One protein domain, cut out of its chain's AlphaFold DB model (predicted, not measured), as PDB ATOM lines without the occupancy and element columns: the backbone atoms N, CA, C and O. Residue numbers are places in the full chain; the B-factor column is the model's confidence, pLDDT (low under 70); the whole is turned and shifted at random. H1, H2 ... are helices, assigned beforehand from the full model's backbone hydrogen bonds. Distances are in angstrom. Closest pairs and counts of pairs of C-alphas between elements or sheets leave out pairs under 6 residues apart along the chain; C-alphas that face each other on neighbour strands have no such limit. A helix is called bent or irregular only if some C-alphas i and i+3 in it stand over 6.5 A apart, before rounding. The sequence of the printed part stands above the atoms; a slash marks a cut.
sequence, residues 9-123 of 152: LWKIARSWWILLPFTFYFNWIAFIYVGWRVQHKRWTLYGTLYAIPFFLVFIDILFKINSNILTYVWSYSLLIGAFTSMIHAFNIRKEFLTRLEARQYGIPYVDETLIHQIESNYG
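AT A GLANCE: This is residues 9 to 123 of the 152 residues of an uncharacterized protein of Paenibacillus macquariensis (UniProt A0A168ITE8). One very long, kinked helix, H5, runs nearly the full length of the model, and a hairpin of shorter helices, H3 and H4a, packs on its middle stretch through H3, while residues 104 to 123 stick out at one end as a free arm. H4b continues from H4a towards the other end and packs on residues 71 to 78 of H5; the short H2 packs on H3, with the short H1 just before it at the side of the body. The printed part has 115 residues, with five named helices in the order H1 H2 H3 H4 H5 and no named strand, and its class is all helix. It is only just loose, close to extended, with a radius of gyration of the C-alphas of 20.0 A. The C-alphas span 73 by 31 by 18 A, and the free arm makes part of that length.

IN THESE COORDINATES: Find C-alpha 9 at (274.470, 225.226, 289.236); here H1 begins, residues 9 to 14, 8.6 A from first to last C-alpha. Past Ser 15 you meet H2, residues 16 to 19, 5.9 A long. Go on to C-alpha 27 at (278.492, 243.625, 275.316), where H3 begins; it runs to residue 38, 17.3 A away. Next look at residues 41 to 63: by its hydrogen bonds this stretch was assigned as one helix, H4, but it is bent, with C-alphas 50 and 53 standing 6.7 A apart, where about 5 A is found in a regular helix. Read it as two arms, H4a from residue 41 to 50, 14.4 A long, and H4b from 53 to 63, 15.4 A long, at a steep tilt of 41 degrees. H5 takes residues 68 to 122, 70.8 A from first to last C-alpha, and ends with C-alpha 122 at (256.794, 202.588, 257.457). It has a kink of 43 degrees near residue 92; it is neither bent nor irregular, but only just, since C-alphas 91 and 94 are 6.1 A apart.

HOW THE PARTS SIT: Start at the hubs, H3 and H5, which touch three other helices each. H3, H4a and H5 form an up and down bundle, helices side by side, each running against the one before it in the chain. H3 and H4a are a hairpin: they touch at a shallow tilt of 9 degrees, opposite ways, and their closest C-alphas, those of Trp 28 and Gly 47, are 4.4 A apart. H3 touches H5 at residues 82 to 103 of H5 alone, at a shallow tilt of 12 degrees, the same way, with the C-alphas of Val 38 and Leu 100 closest at 6.3 A. H4a and H5 are close but not clearly touching; their closest C-alphas, those of Tyr 50 and Gly 81, are 6.6 A apart. Look next at Pro 53 and Trp 74, whose C-alphas, 5.7 A apart, are the closest of H4b and H5; these two touch at a steep tilt of 57 degrees, opposite ways, with residues 71 to 78 of H5 alone. H2 touches H3, the C-alphas of Trp 17 and Ala 30 being closest at 5.7 A, and only just touches H5, with 3 pairs of C-alphas within 8 A, the closest being those of Ile 18 and Ala 89 at 6.4 A. H1 is close to H5 but not clearly touching it, with the C-alphas of Lys 11 and Leu 97 closest at 8.0 A. H1 and H2 meet only through their link, and H3 and H4b, for instance, are apart. In the backbone, every O i to N i+4 pair is within hydrogen-bond range in H1, H3, H4a and H4b, and 48 of 51 are in H5; H2 is too short for such a pair.

THE WHOLE: The two C-alphas farthest apart, those of Asn 68 and Gly 123, are 73.5 A apart. Residues 104 to 123, of which 104 to 122 belong to H5, stand free; without them the body spans 50 by 22 by 17 A. The printed part has no cut. The links H1 to H2, H3 to H4 and H4 to H5 are tight, and H2 to H3 is short; no link is long. The mean pLDDT of the printed part is 79.8; look for values under 70 at residues 9, 24 and 105 to 110.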
ATOM      1  N   LEU A   9     273.303 225.391 290.108       69.88
ATOM      2  CA  LEU A   9     274.470 225.226 289.236       69.88
ATOM      3  C   LEU A   9     274.136 225.213 287.736       69.88
ATOM      4  O   LEU A   9     274.832 225.850 286.952       69.88
ATOM      5  N   TRP A  10     273.045 224.562 287.319       73.75
ATOM      6  CA  TRP A  10     272.620 224.529 285.914       73.75
ATOM      7  C   TRP A  10     272.238 225.925 285.410       73.75
ATOM      8  O   TRP A  10     272.555 226.301 284.277       73.75
ATOM      9  N   LYS A  11     271.592 226.722 286.271       71.81
ATOM     10  CA  LYS A  11     271.223 228.111 285.967       71.81
ATOM     11  C   LYS A  11     272.457 229.011 285.906       71.81
ATOM     12  O   LYS A  11     272.516 229.865 285.023       71.81
ATOM     13  N   ILE A  12     273.431 228.819 286.798       70.00
ATOM     14  CA  ILE A  12     274.690 229.581 286.812       70.00
ATOM     15  C   ILE A  12     275.530 229.263 285.574       70.00
ATOM     16  O   ILE A  12     275.869 230.180 284.828       70.00
ATOM     17  N   ALA A  13     275.781 227.982 285.291       70.38
ATOM     18  CA  ALA A  13     276.611 227.552 284.164       70.38
ATOM     19  C   ALA A  13     276.086 228.075 282.816       70.38
ATOM     20  O   ALA A  13     276.858 228.399 281.919       70.38
ATOM     21  N   ARG A  14     274.763 228.217 282.670       70.81
ATOM     22  CA  ARG A  14     274.127 228.759 281.455       70.81
ATOM     23  C   ARG A  14     273.891 230.267 281.471       70.81
ATOM     24  O   ARG A  14     273.503 230.806 280.438       70.81
ATOM     25  N   SER A  15     274.150 230.940 282.590       73.50
ATOM     26  CA  SER A  15     274.088 232.405 282.718       73.50
ATOM     27  C   SER A  15     275.464 233.074 282.606       73.50
ATOM     28  O   SER A  15     275.552 234.279 282.809       73.50
ATOM     29  N   TRP A  16     276.529 232.329 282.276       77.31
ATOM     30  CA  TRP A  16     277.898 232.861 282.177       77.31
ATOM     31  C   TRP A  16     278.012 234.066 281.229       77.31
ATOM     32  O   TRP A  16     278.788 234.984 281.472       77.31
ATOM     33  N   TRP A  17     277.171 234.107 280.191       75.25
ATOM     34  CA  TRP A  17     277.114 235.193 279.213       75.25
ATOM     35  C   TRP A  17     276.763 236.557 279.823       75.25
ATOM     36  O   TRP A  17     277.048 237.575 279.206       75.25
ATOM     37  N   ILE A  18     276.179 236.607 281.026       76.25
ATOM     38  CA  ILE A  18     275.855 237.861 281.728       76.25
ATOM     39  C   ILE A  18     277.113 238.577 282.216       76.25
ATOM     40  O   ILE A  18     277.072 239.784 282.422       76.25
ATOM     41  N   LEU A  19     278.240 237.873 282.349       76.06
ATOM     42  CA  LEU A  19     279.519 238.491 282.700       76.06
ATOM     43  C   LEU A  19     280.131 239.266 281.525       76.06
ATOM     44  O   LEU A  19     280.878 240.213 281.746       76.06
ATOM     45  N   LEU A  20     279.792 238.914 280.281       74.56
ATOM     46  CA  LEU A  20     280.320 239.600 279.098       74.56
ATOM     47  C   LEU A  20     279.903 241.080 279.052       74.56
ATOM     48  O   LEU A  20     280.767 241.914 278.790       74.56
ATOM     49  N   PRO A  21     278.655 241.459 279.387       74.44
ATOM     50  CA  PRO A  21     278.277 242.858 279.500       74.44
ATOM     51  C   PRO A  21     279.095 243.702 280.481       74.44
ATOM     52  O   PRO A  21     279.351 244.876 280.223       74.44
ATOM     53  N   PHE A  22     279.570 243.093 281.572       73.44
ATOM     54  CA  PHE A  22     280.390 243.778 282.579       73.44
ATOM     55  C   PHE A  22     281.781 244.156 282.069       73.44
ATOM     56  O   PHE A  22     282.447 244.989 282.673       73.44
ATOM     57  N   THR A  23     282.224 243.584 280.949       73.50
ATOM     58  CA  THR A  23     283.505 243.955 280.332       73.50
ATOM     59  C   THR A  23     283.443 245.271 279.553       73.50
ATOM     60  O   THR A  23     284.473 245.694 279.036       73.50
ATOM     61  N   PHE A  24     282.268 245.919 279.459       69.31
ATOM     62  CA  PHE A  24     281.972 247.155 278.710       69.31
ATOM     63  C   PHE A  24     282.163 247.059 277.182       69.31
ATOM     64  O   PHE A  24     281.325 247.548 276.426       69.31
ATOM     65  N   TYR A  25     283.184 246.350 276.710       71.00
ATOM     66  CA  TYR A  25     283.530 246.211 275.297       71.00
ATOM     67  C   TYR A  25     282.880 244.997 274.626       71.00
ATOM     68  O   TYR A  25     282.470 245.083 273.470       71.00
ATOM     69  N   PHE A  26     282.710 243.876 275.336       77.38
ATOM     70  CA  PHE A  26     282.173 242.636 274.749       77.38
ATOM     71  C   PHE A  26     280.655 242.465 274.928       77.38
ATOM     72  O   PHE A  26     280.112 241.369 274.771       77.38
ATOM     73  N   ASN A  27     279.951 243.565 275.205       79.88
ATOM     74  CA  ASN A  27     278.492 243.625 275.316       79.88
ATOM     75  C   ASN A  27     277.776 243.036 274.090       79.88
ATOM     76  O   ASN A  27     276.855 242.231 274.219       79.88
ATOM     77  N   TRP A  28     278.225 243.404 272.892       81.62
ATOM     78  CA  TRP A  28     277.615 242.982 271.630       81.62
ATOM     79  C   TRP A  28     277.734 241.466 271.396       81.62
ATOM     80  O   TRP A  28     276.764 240.830 270.976       81.62
ATOM     81  N   ILE A  29     278.873 240.859 271.761       83.81
ATOM     82  CA  ILE A  29     279.108 239.408 271.655       83.81
ATOM     83  C   ILE A  29     278.098 238.639 272.507       83.81
ATOM     84  O   ILE A  29     277.556 237.625 272.062       83.81
ATOM     85  N   ALA A  30     277.801 239.140 273.707       82.50
ATOM     86  CA  ALA A  30     276.850 238.510 274.616       82.50
ATOM     87  C   ALA A  30     275.458 238.376 273.980       82.50
ATOM     88  O   ALA A  30     274.875 237.291 273.983       82.50
ATOM     89  N   PHE A  31     274.942 239.454 273.382       81.69
ATOM     90  CA  PHE A  31     273.617 239.442 272.756       81.69
ATOM     91  C   PHE A  31     273.570 238.626 271.470       81.69
ATOM     92  O   PHE A  31     272.573 237.944 271.228       81.69
ATOM     93  N   ILE A  32     274.642 238.633 270.671       82.94
ATOM     94  CA  ILE A  32     274.735 237.770 269.488       82.94
ATOM     95  C   ILE A  32     274.718 236.299 269.910       82.94
ATOM     96  O   ILE A  32     273.919 235.525 269.380       82.94
ATOM     97  N   TYR A  33     275.534 235.920 270.898       83.75
ATOM     98  CA  TYR A  33     275.588 234.552 271.418       83.75
ATOM     99  C   TYR A  33     274.221 234.095 271.944       83.75
ATOM    100  O   TYR A  33     273.729 233.028 271.571       83.75
ATOM    101  N   VAL A  34     273.573 234.924 272.764       82.31
ATOM    102  CA  VAL A  34     272.253 234.641 273.345       82.31
ATOM    103  C   VAL A  34     271.166 234.549 272.273       82.31
ATOM    104  O   VAL A  34     270.365 233.606 272.283       82.31
ATOM    105  N   GLY A  35     271.158 235.485 271.324       80.38
ATOM    106  CA  GLY A  35     270.232 235.493 270.197       80.38
ATOM    107  C   GLY A  35     270.389 234.261 269.313       80.38
ATOM    108  O   GLY A  35     269.391 233.621 268.980       80.38
ATOM    109  N   TRP A  36     271.625 233.852 269.018       80.81
ATOM    110  CA  TRP A  36     271.900 232.644 268.240       80.81
ATOM    111  C   TRP A  36     271.497 231.367 268.990       80.81
ATOM    112  O   TRP A  36     270.827 230.499 268.422       80.81
ATOM    113  N   ARG A  37     271.796 231.273 270.295       78.94
ATOM    114  CA  ARG A  37     271.443 230.105 271.126       78.94
ATOM    115  C   ARG A  37     269.945 229.858 271.236       78.94
ATOM    116  O   ARG A  37     269.537 228.707 271.395       78.94
ATOM    117  N   VAL A  38     269.132 230.906 271.166       76.56
ATOM    118  CA  VAL A  38     267.665 230.814 271.269       76.56
ATOM    119  C   VAL A  38     266.981 231.049 269.917       76.56
ATOM    120  O   VAL A  38     265.760 231.023 269.837       76.56
ATOM    121  N   GLN A  39     267.756 231.239 268.842       75.50
ATOM    122  CA  GLN A  39     267.269 231.609 267.505       75.50
ATOM    123  C   GLN A  39     266.329 232.831 267.518       75.50
ATOM    124  O   GLN A  39     265.438 232.980 266.679       75.50
ATOM    125  N   HIS A  40     266.531 233.741 268.471       78.50
ATOM    126  CA  HIS A  40     265.703 234.926 268.631       78.50
ATOM    127  C   HIS A  40     266.310 236.099 267.856       78.50
ATOM    128  O   HIS A  40     267.156 236.835 268.368       78.50
ATOM    129  N   LYS A  41     265.846 236.287 266.613       80.19
ATOM    130  CA  LYS A  41     266.389 237.274 265.658       80.19
ATOM    131  C   LYS A  41     266.481 238.698 266.224       80.19
ATOM    132  O   LYS A  41     267.437 239.405 265.932       80.19
ATOM    133  N   ARG A  42     265.526 239.109 267.072       82.75
ATOM    134  CA  ARG A  42     265.536 240.443 267.702       82.75
ATOM    135  C   ARG A  42     266.722 240.634 268.650       82.75
ATOM    136  O   ARG A  42     267.275 241.719 268.708       82.75
ATOM    137  N   TRP A  43     267.136 239.591 269.370       82.81
ATOM    138  CA  TRP A  43     268.279 239.680 270.290       82.81
ATOM    139  C   TRP A  43     269.603 239.732 269.542       82.81
ATOM    140  O   TRP A  43     270.477 240.514 269.904       82.81
ATOM    141  N   THR A  44     269.714 238.978 268.448       84.12
ATOM    142  CA  THR A  44     270.850 239.105 267.531       84.12
ATOM    143  C   THR A  44     270.918 240.515 266.942       84.12
ATOM    144  O   THR A  44     271.995 241.096 266.911       84.12
ATOM    145  N   LEU A  45     269.773 241.098 266.564       87.31
ATOM    146  CA  LEU A  45     269.705 242.470 266.051       87.31
ATOM    147  C   LEU A  45     270.174 243.504 267.085       87.31
ATOM    148  O   LEU A  45     270.945 244.390 266.732       87.31
ATOM    149  N   TYR A  46     269.767 243.377 268.354       85.88
ATOM    150  CA  TYR A  46     270.283 244.249 269.416       85.88
ATOM    151  C   TYR A  46     271.799 244.116 269.570       85.88
ATOM    152  O   TYR A  46     272.484 245.127 269.675       85.88
ATOM    153  N   GLY A  47     272.340 242.895 269.507       84.19
ATOM    154  CA  GLY A  47     273.789 242.677 269.504       84.19
ATOM    155  C   GLY A  47     274.496 243.397 268.357       84.19
ATOM    156  O   GLY A  47     275.492 244.076 268.591       84.19
ATOM    157  N   THR A  48     273.945 243.330 267.143       86.31
ATOM    158  CA  THR A  48     274.475 244.064 265.983       86.31
ATOM    159  C   THR A  48     274.403 245.578 266.179       86.31
ATOM    160  O   THR A  48     275.377 246.268 265.895       86.31
ATOM    161  N   LEU A  49     273.293 246.103 266.708       87.94
ATOM    162  CA  LEU A  49     273.147 247.534 267.000       87.94
ATOM    163  C   LEU A  49     274.180 248.013 268.024       87.94
ATOM    164  O   LEU A  49     274.808 249.049 267.823       87.94
ATOM    165  N   TYR A  50     274.412 247.233 269.081       84.50
ATOM    166  CA  TYR A  50     275.432 247.540 270.084       84.50
ATOM    167  C   TYR A  50     276.868 247.431 269.555       84.50
ATOM    168  O   TYR A  50     277.774 248.001 270.158       84.50
ATOM    169  N   ALA A  51     277.098 246.740 268.435       87.44
ATOM    170  CA  ALA A  51     278.416 246.668 267.811       87.44
ATOM    171  C   ALA A  51     278.767 247.934 267.008       87.44
ATOM    172  O   ALA A  51     279.947 248.222 266.818       87.44
ATOM    173  N   ILE A  52     277.772 248.711 266.557       88.75
ATOM    174  CA  ILE A  52     277.990 249.881 265.686       88.75
ATOM    175  C   ILE A  52     278.932 250.910 266.333       88.75
ATOM    176  O   ILE A  52     279.949 251.225 265.715       88.75
ATOM    177  N   PRO A  53     278.694 251.396 267.569       85.56
ATOM    178  CA  PRO A  53     279.581 252.387 268.178       85.56
ATOM    179  C   PRO A  53     280.999 251.841 268.392       85.56
ATOM    180  O   PRO A  53     281.967 252.578 268.251       85.56
ATOM    181  N   PHE A  54     281.133 250.537 268.669       86.19
ATOM    182  CA  PHE A  54     282.431 249.882 268.841       86.19
ATOM    183  C   PHE A  54     283.254 249.913 267.552       86.19
ATOM    184  O   PHE A  54     284.410 250.333 267.572       86.19
ATOM    185  N   PHE A  55     282.657 249.523 266.424       89.06
ATOM    186  CA  PHE A  55     283.345 249.566 265.133       89.06
ATOM    187  C   PHE A  55     283.662 250.992 264.691       89.06
ATOM    188  O   PHE A  55     284.712 251.214 264.096       89.06
ATOM    189  N   LEU A  56     282.806 251.963 265.011       88.12
ATOM    190  CA  LEU A  56     283.061 253.364 264.682       88.12
ATOM    191  C   LEU A  56     284.260 253.926 265.455       88.12
ATOM    192  O   LEU A  56     285.127 254.527 264.830       88.12
ATOM    193  N   VAL A  57     284.381 253.645 266.760       85.38
ATOM    194  CA  VAL A  57     285.601 253.975 267.527       85.38
ATOM    195  C   VAL A  57     286.821 253.246 266.963       85.38
ATOM    196  O   VAL A  57     287.889 253.837 266.827       85.38
ATOM    197  N   PHE A  58     286.679 251.970 266.603       86.75
ATOM    198  CA  PHE A  58     287.785 251.187 266.056       86.75
ATOM    199  C   PHE A  58     288.305 251.749 264.722       86.75
ATOM    200  O   PHE A  58     289.514 251.848 264.528       86.75
ATOM    201  N   ILE A  59     287.404 252.158 263.824       89.12
ATOM    202  CA  ILE A  59     287.736 252.811 262.548       89.12
ATOM    203  C   ILE A  59     288.420 254.160 262.802       89.12
ATOM    204  O   ILE A  59     289.453 254.434 262.196       89.12
ATOM    205  N   ASP A  60     287.890 254.973 263.717       86.50
ATOM    206  CA  ASP A  60     288.456 256.278 264.089       86.50
ATOM    207  C   ASP A  60     289.925 256.150 264.538       86.50
ATOM    208  O   ASP A  60     290.806 256.858 264.038       86.50
ATOM    209  N   ILE A  61     290.208 255.153 265.389       84.62
ATOM    210  CA  ILE A  61     291.560 254.813 265.858       84.62
ATOM    211  C   ILE A  61     292.439 254.296 264.709       84.62
ATOM    212  O   ILE A  61     293.583 254.735 264.569       84.62
ATOM    213  N   LEU A  62     291.929 253.370 263.888       88.38
ATOM    214  CA  LEU A  62     292.699 252.719 262.821       88.38
ATOM    215  C   LEU A  62     293.126 253.707 261.727       88.38
ATOM    216  O   LEU A  62     294.266 253.663 261.264       88.38
ATOM    217  N   PHE A  63     292.226 254.605 261.332       88.81
ATOM    218  CA  PHE A  63     292.467 255.596 260.283       88.81
ATOM    219  C   PHE A  63     292.995 256.933 260.818       88.81
ATOM    220  O   PHE A  63     293.250 257.839 260.025       88.81
ATOM    221  N   LYS A  64     293.194 257.059 262.142       83.25
ATOM    222  CA  LYS A  64     293.646 258.288 262.819       83.25
ATOM    223  C   LYS A  64     292.848 259.515 262.373       83.25
ATOM    224  O   LYS A  64     293.414 260.564 262.055       83.25
ATOM    225  N   ILE A  65     291.528 259.366 262.310       79.06
ATOM    226  CA  ILE A  65     290.634 260.458 261.936       79.06
ATOM    227  C   ILE A  65     290.708 261.485 263.073       79.06
ATOM    228  O   ILE A  65     290.272 261.249 264.192       79.06
ATOM    229  N   ASN A  66     291.343 262.625 262.808       71.06
ATOM    230  CA  ASN A  66     291.768 263.578 263.838       71.06
ATOM    231  C   ASN A  66     290.621 264.514 264.283       71.06
ATOM    232  O   ASN A  66     290.791 265.727 264.415       71.06
ATOM    233  N   SER A  67     289.416 263.962 264.437       78.88
ATOM    234  CA  SER A  67     288.199 264.705 264.760       78.88
ATOM    235  C   SER A  67     287.788 264.452 266.206       78.88
ATOM    236  O   SER A  67     286.946 263.599 266.486       78.88
ATOM    237  N   ASN A  68     288.322 265.272 267.115       80.38
ATOM    238  CA  ASN A  68     288.068 265.183 268.559       80.38
ATOM    239  C   ASN A  68     286.571 265.051 268.907       80.38
ATOM    240  O   ASN A  68     286.198 264.268 269.773       80.38
ATOM    241  N   ILE A  69     285.693 265.775 268.205       85.81
ATOM    242  CA  ILE A  69     284.242 265.740 268.447       85.81
ATOM    243  C   ILE A  69     283.646 264.359 268.144       85.81
ATOM    244  O   ILE A  69     282.846 263.856 268.931       85.81
ATOM    245  N   LEU A  70     284.035 263.733 267.028       82.25
ATOM    246  CA  LEU A  70     283.496 262.428 266.631       82.25
ATOM    247  C   LEU A  70     283.966 261.340 267.597       82.25
ATOM    248  O   LEU A  70     283.146 260.555 268.073       82.25
ATOM    249  N   THR A  71     285.248 261.356 267.962       81.69
ATOM    250  CA  THR A  71     285.821 260.427 268.941       81.69
ATOM    251  C   THR A  71     285.090 260.506 270.282       81.69
ATOM    252  O   THR A  71     284.746 259.471 270.861       81.69
ATOM    253  N   TYR A  72     284.784 261.718 270.766       86.88
ATOM    254  CA  TYR A  72     284.019 261.894 272.002       86.88
ATOM    255  C   TYR A  72     282.597 261.350 271.881       86.88
ATOM    256  O   TYR A  72     282.177 260.575 272.740       86.88
ATOM    257  N   VAL A  73     281.867 261.689 270.813       88.56
ATOM    258  CA  VAL A  73     280.490 261.208 270.601       88.56
ATOM    259  C   VAL A  73     280.433 259.677 270.599       88.56
ATOM    260  O   VAL A  73     279.597 259.096 271.296       88.56
ATOM    261  N   TRP A  74     281.344 259.012 269.885       86.19
ATOM    262  CA  TRP A  74     281.375 257.548 269.838       86.19
ATOM    263  C   TRP A  74     281.772 256.919 271.175       86.19
ATOM    264  O   TRP A  74     281.158 255.938 271.598       86.19
ATOM    265  N   SER A  75     282.728 257.520 271.883       82.69
ATOM    266  CA  SER A  75     283.158 257.054 273.207       82.69
ATOM    267  C   SER A  75     282.039 257.173 274.251       82.69
ATOM    268  O   SER A  75     281.785 256.226 274.998       82.69
ATOM    269  N   TYR A  76     281.309 258.294 274.274       87.94
ATOM    270  CA  TYR A  76     280.149 258.459 275.157       87.94
ATOM    271  C   TYR A  76     279.003 257.516 274.779       87.94
ATOM    272  O   TYR A  76     278.361 256.945 275.663       87.94
ATOM    273  N   SER A  77     278.772 257.298 273.480       86.88
ATOM    274  CA  SER A  77     277.784 256.329 272.998       86.88
ATOM    275  C   SER A  77     278.109 254.903 273.456       86.88
ATOM    276  O   SER A  77     277.206 254.200 273.906       86.88
ATOM    277  N   LEU A  78     279.384 254.493 273.437       85.00
ATOM    278  CA  LEU A  78     279.823 253.202 273.982       85.00
ATOM    279  C   LEU A  78     279.554 253.077 275.483       85.00
ATOM    280  O   LEU A  78     279.049 252.048 275.928       85.00
ATOM    281  N   LEU A  79     279.853 254.124 276.252       86.19
ATOM    282  CA  LEU A  79     279.611 254.158 277.695       86.19
ATOM    283  C   LEU A  79     278.120 253.997 278.019       86.19
ATOM    284  O   LEU A  79     277.741 253.108 278.781       86.19
ATOM    285  N   ILE A  80     277.261 254.801 277.390       88.31
ATOM    286  CA  ILE A  80     275.800 254.715 277.559       88.31
ATOM    287  C   ILE A  80     275.283 253.357 277.062       88.31
ATOM    288  O   ILE A  80     274.456 252.714 277.716       88.31
ATOM    289  N   GLY A  81     275.804 252.885 275.929       85.62
ATOM    290  CA  GLY A  81     275.518 251.569 275.368       85.62
ATOM    291  C   GLY A  81     275.817 250.444 276.357       85.62
ATOM    292  O   GLY A  81     274.986 249.560 276.528       85.62
ATOM    293  N   ALA A  82     276.938 250.523 277.074       82.75
ATOM    294  CA  ALA A  82     277.339 249.532 278.064       82.75
ATOM    295  C   ALA A  82     276.462 249.533 279.332       82.75
ATOM    296  O   ALA A  82     276.165 248.478 279.892       82.75
ATOM    297  N   PHE A  83     276.001 250.701 279.788       85.62
ATOM    298  CA  PHE A  83     275.047 250.754 280.905       85.62
ATOM    299  C   PHE A  83     273.673 250.214 280.499       85.62
ATOM    300  O   PHE A  83     273.065 249.421 281.225       85.62
ATOM    301  N   THR A  84     273.183 250.607 279.321       86.31
ATOM    302  CA  THR A  84     271.884 250.135 278.819       86.31
ATOM    303  C   THR A  84     271.894 248.634 278.543       86.31
ATOM    304  O   THR A  84     270.942 247.945 278.916       86.31
ATOM    305  N   SER A  85     272.977 248.094 277.978       83.25
ATOM    306  CA  SER A  85     273.137 246.654 277.765       83.25
ATOM    307  C   SER A  85     273.158 245.871 279.071       83.25
ATOM    308  O   SER A  85     272.571 244.792 279.136       83.25
ATOM    309  N   MET A  86     273.776 246.402 280.125       83.44
ATOM    310  CA  MET A  86     273.811 245.742 281.427       83.44
ATOM    311  C   MET A  86     272.396 245.566 281.996       83.44
ATOM    312  O   MET A  86     272.023 244.456 282.380       83.44
ATOM    313  N   ILE A  87     271.560 246.608 281.942       85.00
ATOM    314  CA  ILE A  87     270.137 246.523 282.325       85.00
ATOM    315  C   ILE A  87     269.388 245.540 281.410       85.00
ATOM    316  O   ILE A  87     268.634 244.681 281.877       85.00
ATOM    317  N   HIS A  88     269.621 245.625 280.100       84.12
ATOM    318  CA  HIS A  88     268.958 244.778 279.112       84.12
ATOM    319  C   HIS A  88     269.295 243.286 279.292       84.12
ATOM    320  O   HIS A  88     268.420 242.428 279.149       84.12
ATOM    321  N   ALA A  89     270.530 242.963 279.684       81.62
ATOM    322  CA  ALA A  89     270.978 241.600 279.954       81.62
ATOM    323  C   ALA A  89     270.214 240.955 281.123       81.62
ATOM    324  O   ALA A  89     269.828 239.785 281.035       81.62
ATOM    325  N   PHE A  90     269.919 241.711 282.187       81.75
ATOM    326  CA  PHE A  90     269.108 241.205 283.302       81.75
ATOM    327  C   PHE A  90     267.667 240.895 282.884       81.75
ATOM    328  O   PHE A  90     267.114 239.876 283.316       81.75
ATOM    329  N   ASN A  91     267.080 241.720 282.014       83.62
ATOM    330  CA  ASN A  91     265.738 241.483 281.477       83.62
ATOM    331  C   ASN A  91     265.711 240.242 280.578       83.62
ATOM    332  O   ASN A  91     264.876 239.353 280.770       83.62
ATOM    333  N   ILE A  92     266.679 240.129 279.665       81.69
ATOM    334  CA  ILE A  92     266.789 238.979 278.761       81.69
ATOM    335  C   ILE A  92     267.041 237.688 279.533       81.69
ATOM    336  O   ILE A  92     266.521 236.656 279.129       81.69
ATOM    337  N   ARG A  93     267.771 237.697 280.655       81.12
ATOM    338  CA  ARG A  93     268.066 236.474 281.423       81.12
ATOM    339  C   ARG A  93     266.821 235.646 281.736       81.12
ATOM    340  O   ARG A  93     266.848 234.426 281.566       81.12
ATOM    341  N   LYS A  94     265.759 236.290 282.229       78.31
ATOM    342  CA  LYS A  94     264.528 235.590 282.625       78.31
ATOM    343  C   LYS A  94     263.872 234.942 281.408       78.31
ATOM    344  O   LYS A  94     263.570 233.755 281.436       78.31
ATOM    345  N   GLU A  95     263.739 235.700 280.324       80.81
ATOM    346  CA  GLU A  95     263.136 235.222 279.080       80.81
ATOM    347  C   GLU A  95     264.003 234.160 278.378       80.81
ATOM    348  O   GLU A  95     263.487 233.173 277.857       80.81
ATOM    349  N   PHE A  96     265.326 234.319 278.409       81.69
ATOM    350  CA  PHE A  96     266.305 233.387 277.855       81.69
ATOM    351  C   PHE A  96     266.202 232.022 278.515       81.69
ATOM    352  O   PHE A  96     266.162 231.021 277.807       81.69
ATOM    353  N   LEU A  97     266.138 231.967 279.850       79.38
ATOM    354  CA  LEU A  97     265.988 230.700 280.562       79.38
ATOM    355  C   LEU A  97     264.681 230.012 280.161       79.38
ATOM    356  O   LEU A  97     264.724 228.849 279.775       79.38
ATOM    357  N   THR A  98     263.560 230.736 280.138       77.81
ATOM    358  CA  THR A  98     262.261 230.173 279.742       77.81
ATOM    359  C   THR A  98     262.266 229.655 278.303       77.81
ATOM    360  O   THR A  98     261.837 228.533 278.045       77.81
ATOM    361  N   ARG A  99     262.789 230.430 277.346       79.56
ATOM    362  CA  ARG A  99     262.863 230.003 275.939       79.56
ATOM    363  C   ARG A  99     263.859 228.867 275.727       79.56
ATOM    364  O   ARG A  99     263.629 228.008 274.882       79.56
ATOM    365  N   LEU A 100     264.957 228.843 276.481       80.62
ATOM    366  CA  LEU A 100     265.923 227.752 276.432       80.62
ATOM    367  C   LEU A 100     265.302 226.454 276.952       80.62
ATOM    368  O   LEU A 100     265.522 225.404 276.356       80.62
ATOM    369  N   GLU A 101     264.511 226.530 278.022       78.00
ATOM    370  CA  GLU A 101     263.728 225.396 278.507       78.00
ATOM    371  C   GLU A 101     262.713 224.947 277.464       78.00
ATOM    372  O   GLU A 101     262.742 223.784 277.075       78.00
ATOM    373  N   ALA A 102     261.898 225.860 276.935       77.19
ATOM    374  CA  ALA A 102     260.926 225.541 275.892       77.19
ATOM    375  C   ALA A 102     261.581 224.880 274.669       77.19
ATOM    376  O   ALA A 102     261.051 223.914 274.137       77.19
ATOM    377  N   ARG A 103     262.773 225.330 274.258       74.50
ATOM    378  CA  ARG A 103     263.527 224.711 273.160       74.50
ATOM    379  C   ARG A 103     264.053 223.325 273.528       74.50
ATOM    380  O   ARG A 103     263.992 222.413 272.716       74.50
ATOM    381  N   GLN A 104     264.578 223.164 274.738       71.88
ATOM    382  CA  GLN A 104     265.080 221.872 275.198       71.88
ATOM    383  C   GLN A 104     263.990 220.841 275.455       71.88
ATOM    384  O   GLN A 104     264.308 219.667 275.393       71.88
ATOM    385  N   TYR A 105     262.763 221.251 275.765       66.94
ATOM    386  CA  TYR A 105     261.622 220.342 275.891       66.94
ATOM    387  C   TYR A 105     260.889 220.149 274.558       66.94
ATOM    388  O   TYR A 105     260.408 219.059 274.280       66.94
ATOM    389  N   GLY A 106     260.849 221.179 273.710       66.69
ATOM    390  CA  GLY A 106     260.207 221.128 272.399       66.69
ATOM    391  C   GLY A 106     260.975 220.298 271.371       66.69
ATOM    392  O   GLY A 106     260.342 219.596 270.599       66.69
ATOM    393  N   ILE A 107     262.316 220.330 271.369       64.50
ATOM    394  CA  ILE A 107     263.117 219.510 270.441       64.50
ATOM    395  C   ILE A 107     262.900 218.004 270.687       64.50
ATOM    396  O   ILE A 107     262.541 217.335 269.728       64.50
ATOM    397  N   PRO A 108     263.022 217.470 271.919       61.97
ATOM    398  CA  PRO A 108     262.743 216.061 272.195       61.97
ATOM    399  C   PRO A 108     261.305 215.654 271.877       61.97
ATOM    400  O   PRO A 108     261.094 214.589 271.320       61.97
ATOM    401  N   TYR A 109     260.324 216.517 272.167       61.72
ATOM    402  CA  TYR A 109     258.916 216.241 271.862       61.72
ATOM    403  C   TYR A 109     258.646 216.163 270.350       61.72
ATOM    404  O   TYR A 109     257.940 215.277 269.872       61.72
ATOM    405  N   VAL A 110     259.203 217.103 269.581       69.12
ATOM    406  CA  VAL A 110     259.079 217.108 268.116       69.12
ATOM    407  C   VAL A 110     259.783 215.892 267.515       69.12
ATOM    408  O   VAL A 110     259.245 215.295 266.591       69.12
ATOM    409  N   ASP A 111     260.936 215.499 268.055       75.56
ATOM    410  CA  ASP A 111     261.677 214.324 267.590       75.56
ATOM    411  C   ASP A 111     260.892 213.031 267.860       75.56
ATOM    412  O   ASP A 111     260.617 212.277 266.937       75.56
ATOM    413  N   GLU A 112     260.400 212.826 269.085       72.12
ATOM    414  CA  GLU A 112     259.607 211.646 269.467       72.12
ATOM    415  C   GLU A 112     258.312 211.517 268.645       72.12
ATOM    416  O   GLU A 112     257.984 210.443 268.137       72.12
ATOM    417  N   THR A 113     257.595 212.625 268.436       74.44
ATOM    418  CA  THR A 113     256.372 212.625 267.617       74.44
ATOM    419  C   THR A 113     256.650 212.375 266.134       74.44
ATOM    420  O   THR A 113     255.900 211.630 265.499       74.44
ATOM    421  N   LEU A 114     257.721 212.949 265.576       75.38
ATOM    422  CA  LEU A 114     258.151 212.676 264.201       75.38
ATOM    423  C   LEU A 114     258.589 211.221 264.035       75.38
ATOM    424  O   LEU A 114     258.197 210.581 263.062       75.38
ATOM    425  N   ILE A 115     259.351 210.689 264.989       76.12
ATOM    426  CA  ILE A 115     259.814 209.299 264.987       76.12
ATOM    427  C   ILE A 115     258.612 208.349 264.991       76.12
ATOM    428  O   ILE A 115     258.508 207.518 264.092       76.12
ATOM    429  N   HIS A 116     257.636 208.537 265.883       74.25
ATOM    430  CA  HIS A 116     256.421 207.713 265.905       74.25
ATOM    431  C   HIS A 116     255.571 207.830 264.627       74.25
ATOM    432  O   HIS A 116     254.969 206.851 264.167       74.25
ATOM    433  N   GLN A 117     255.515 209.013 264.008       78.75
ATOM    434  CA  GLN A 117     254.845 209.178 262.715       78.75
ATOM    435  C   GLN A 117     255.576 208.440 261.590       78.75
ATOM    436  O   GLN A 117     254.929 207.860 260.720       78.75
ATOM    437  N   ILE A 118     256.907 208.426 261.598       77.81
ATOM    438  CA  ILE A 118     257.703 207.673 260.626       77.81
ATOM    439  C   ILE A 118     257.510 206.168 260.864       77.81
ATOM    440  O   ILE A 118     257.186 205.437 259.932       77.81
ATOM    441  N   GLU A 119     257.593 205.697 262.106       76.69
ATOM    442  CA  GLU A 119     257.391 204.283 262.451       76.69
ATOM    443  C   GLU A 119     256.022 203.754 262.014       76.69
ATOM    444  O   GLU A 119     255.947 202.688 261.402       76.69
ATOM    445  N   SER A 120     254.946 204.509 262.262       78.62
ATOM    446  CA  SER A 120     253.592 204.096 261.868       78.62
ATOM    447  C   SER A 120     253.382 204.086 260.351       78.62
ATOM    448  O   SER A 120     252.711 203.190 259.843       78.62
ATOM    449  N   ASN A 121     253.991 205.025 259.617       75.94
ATOM    450  CA  ASN A 121     253.909 205.065 258.154       75.94
ATOM    451  C   ASN A 121     254.743 203.969 257.471       75.94
ATOM    452  O   ASN A 121     254.356 203.501 256.403       75.94
ATOM    453  N   TYR A 122     255.869 203.558 258.062       80.75
ATOM    454  CA  TYR A 122     256.794 202.588 257.457       80.75
ATOM    455  C   TYR A 122     256.755 201.189 258.097       80.75
ATOM    456  O   TYR A 122     257.455 200.291 257.635       80.75
ATOM    457  N   GLY A 123     255.946 200.976 259.140       75.19
ATOM    458  CA  GLY A 123     255.798 199.678 259.810       75.19
ATOM    459  C   GLY A 123     257.062 199.196 260.533       75.19
ATOM    460  O   GLY A 123     257.230 197.995 260.749       75.19
TER     461      GLY A 123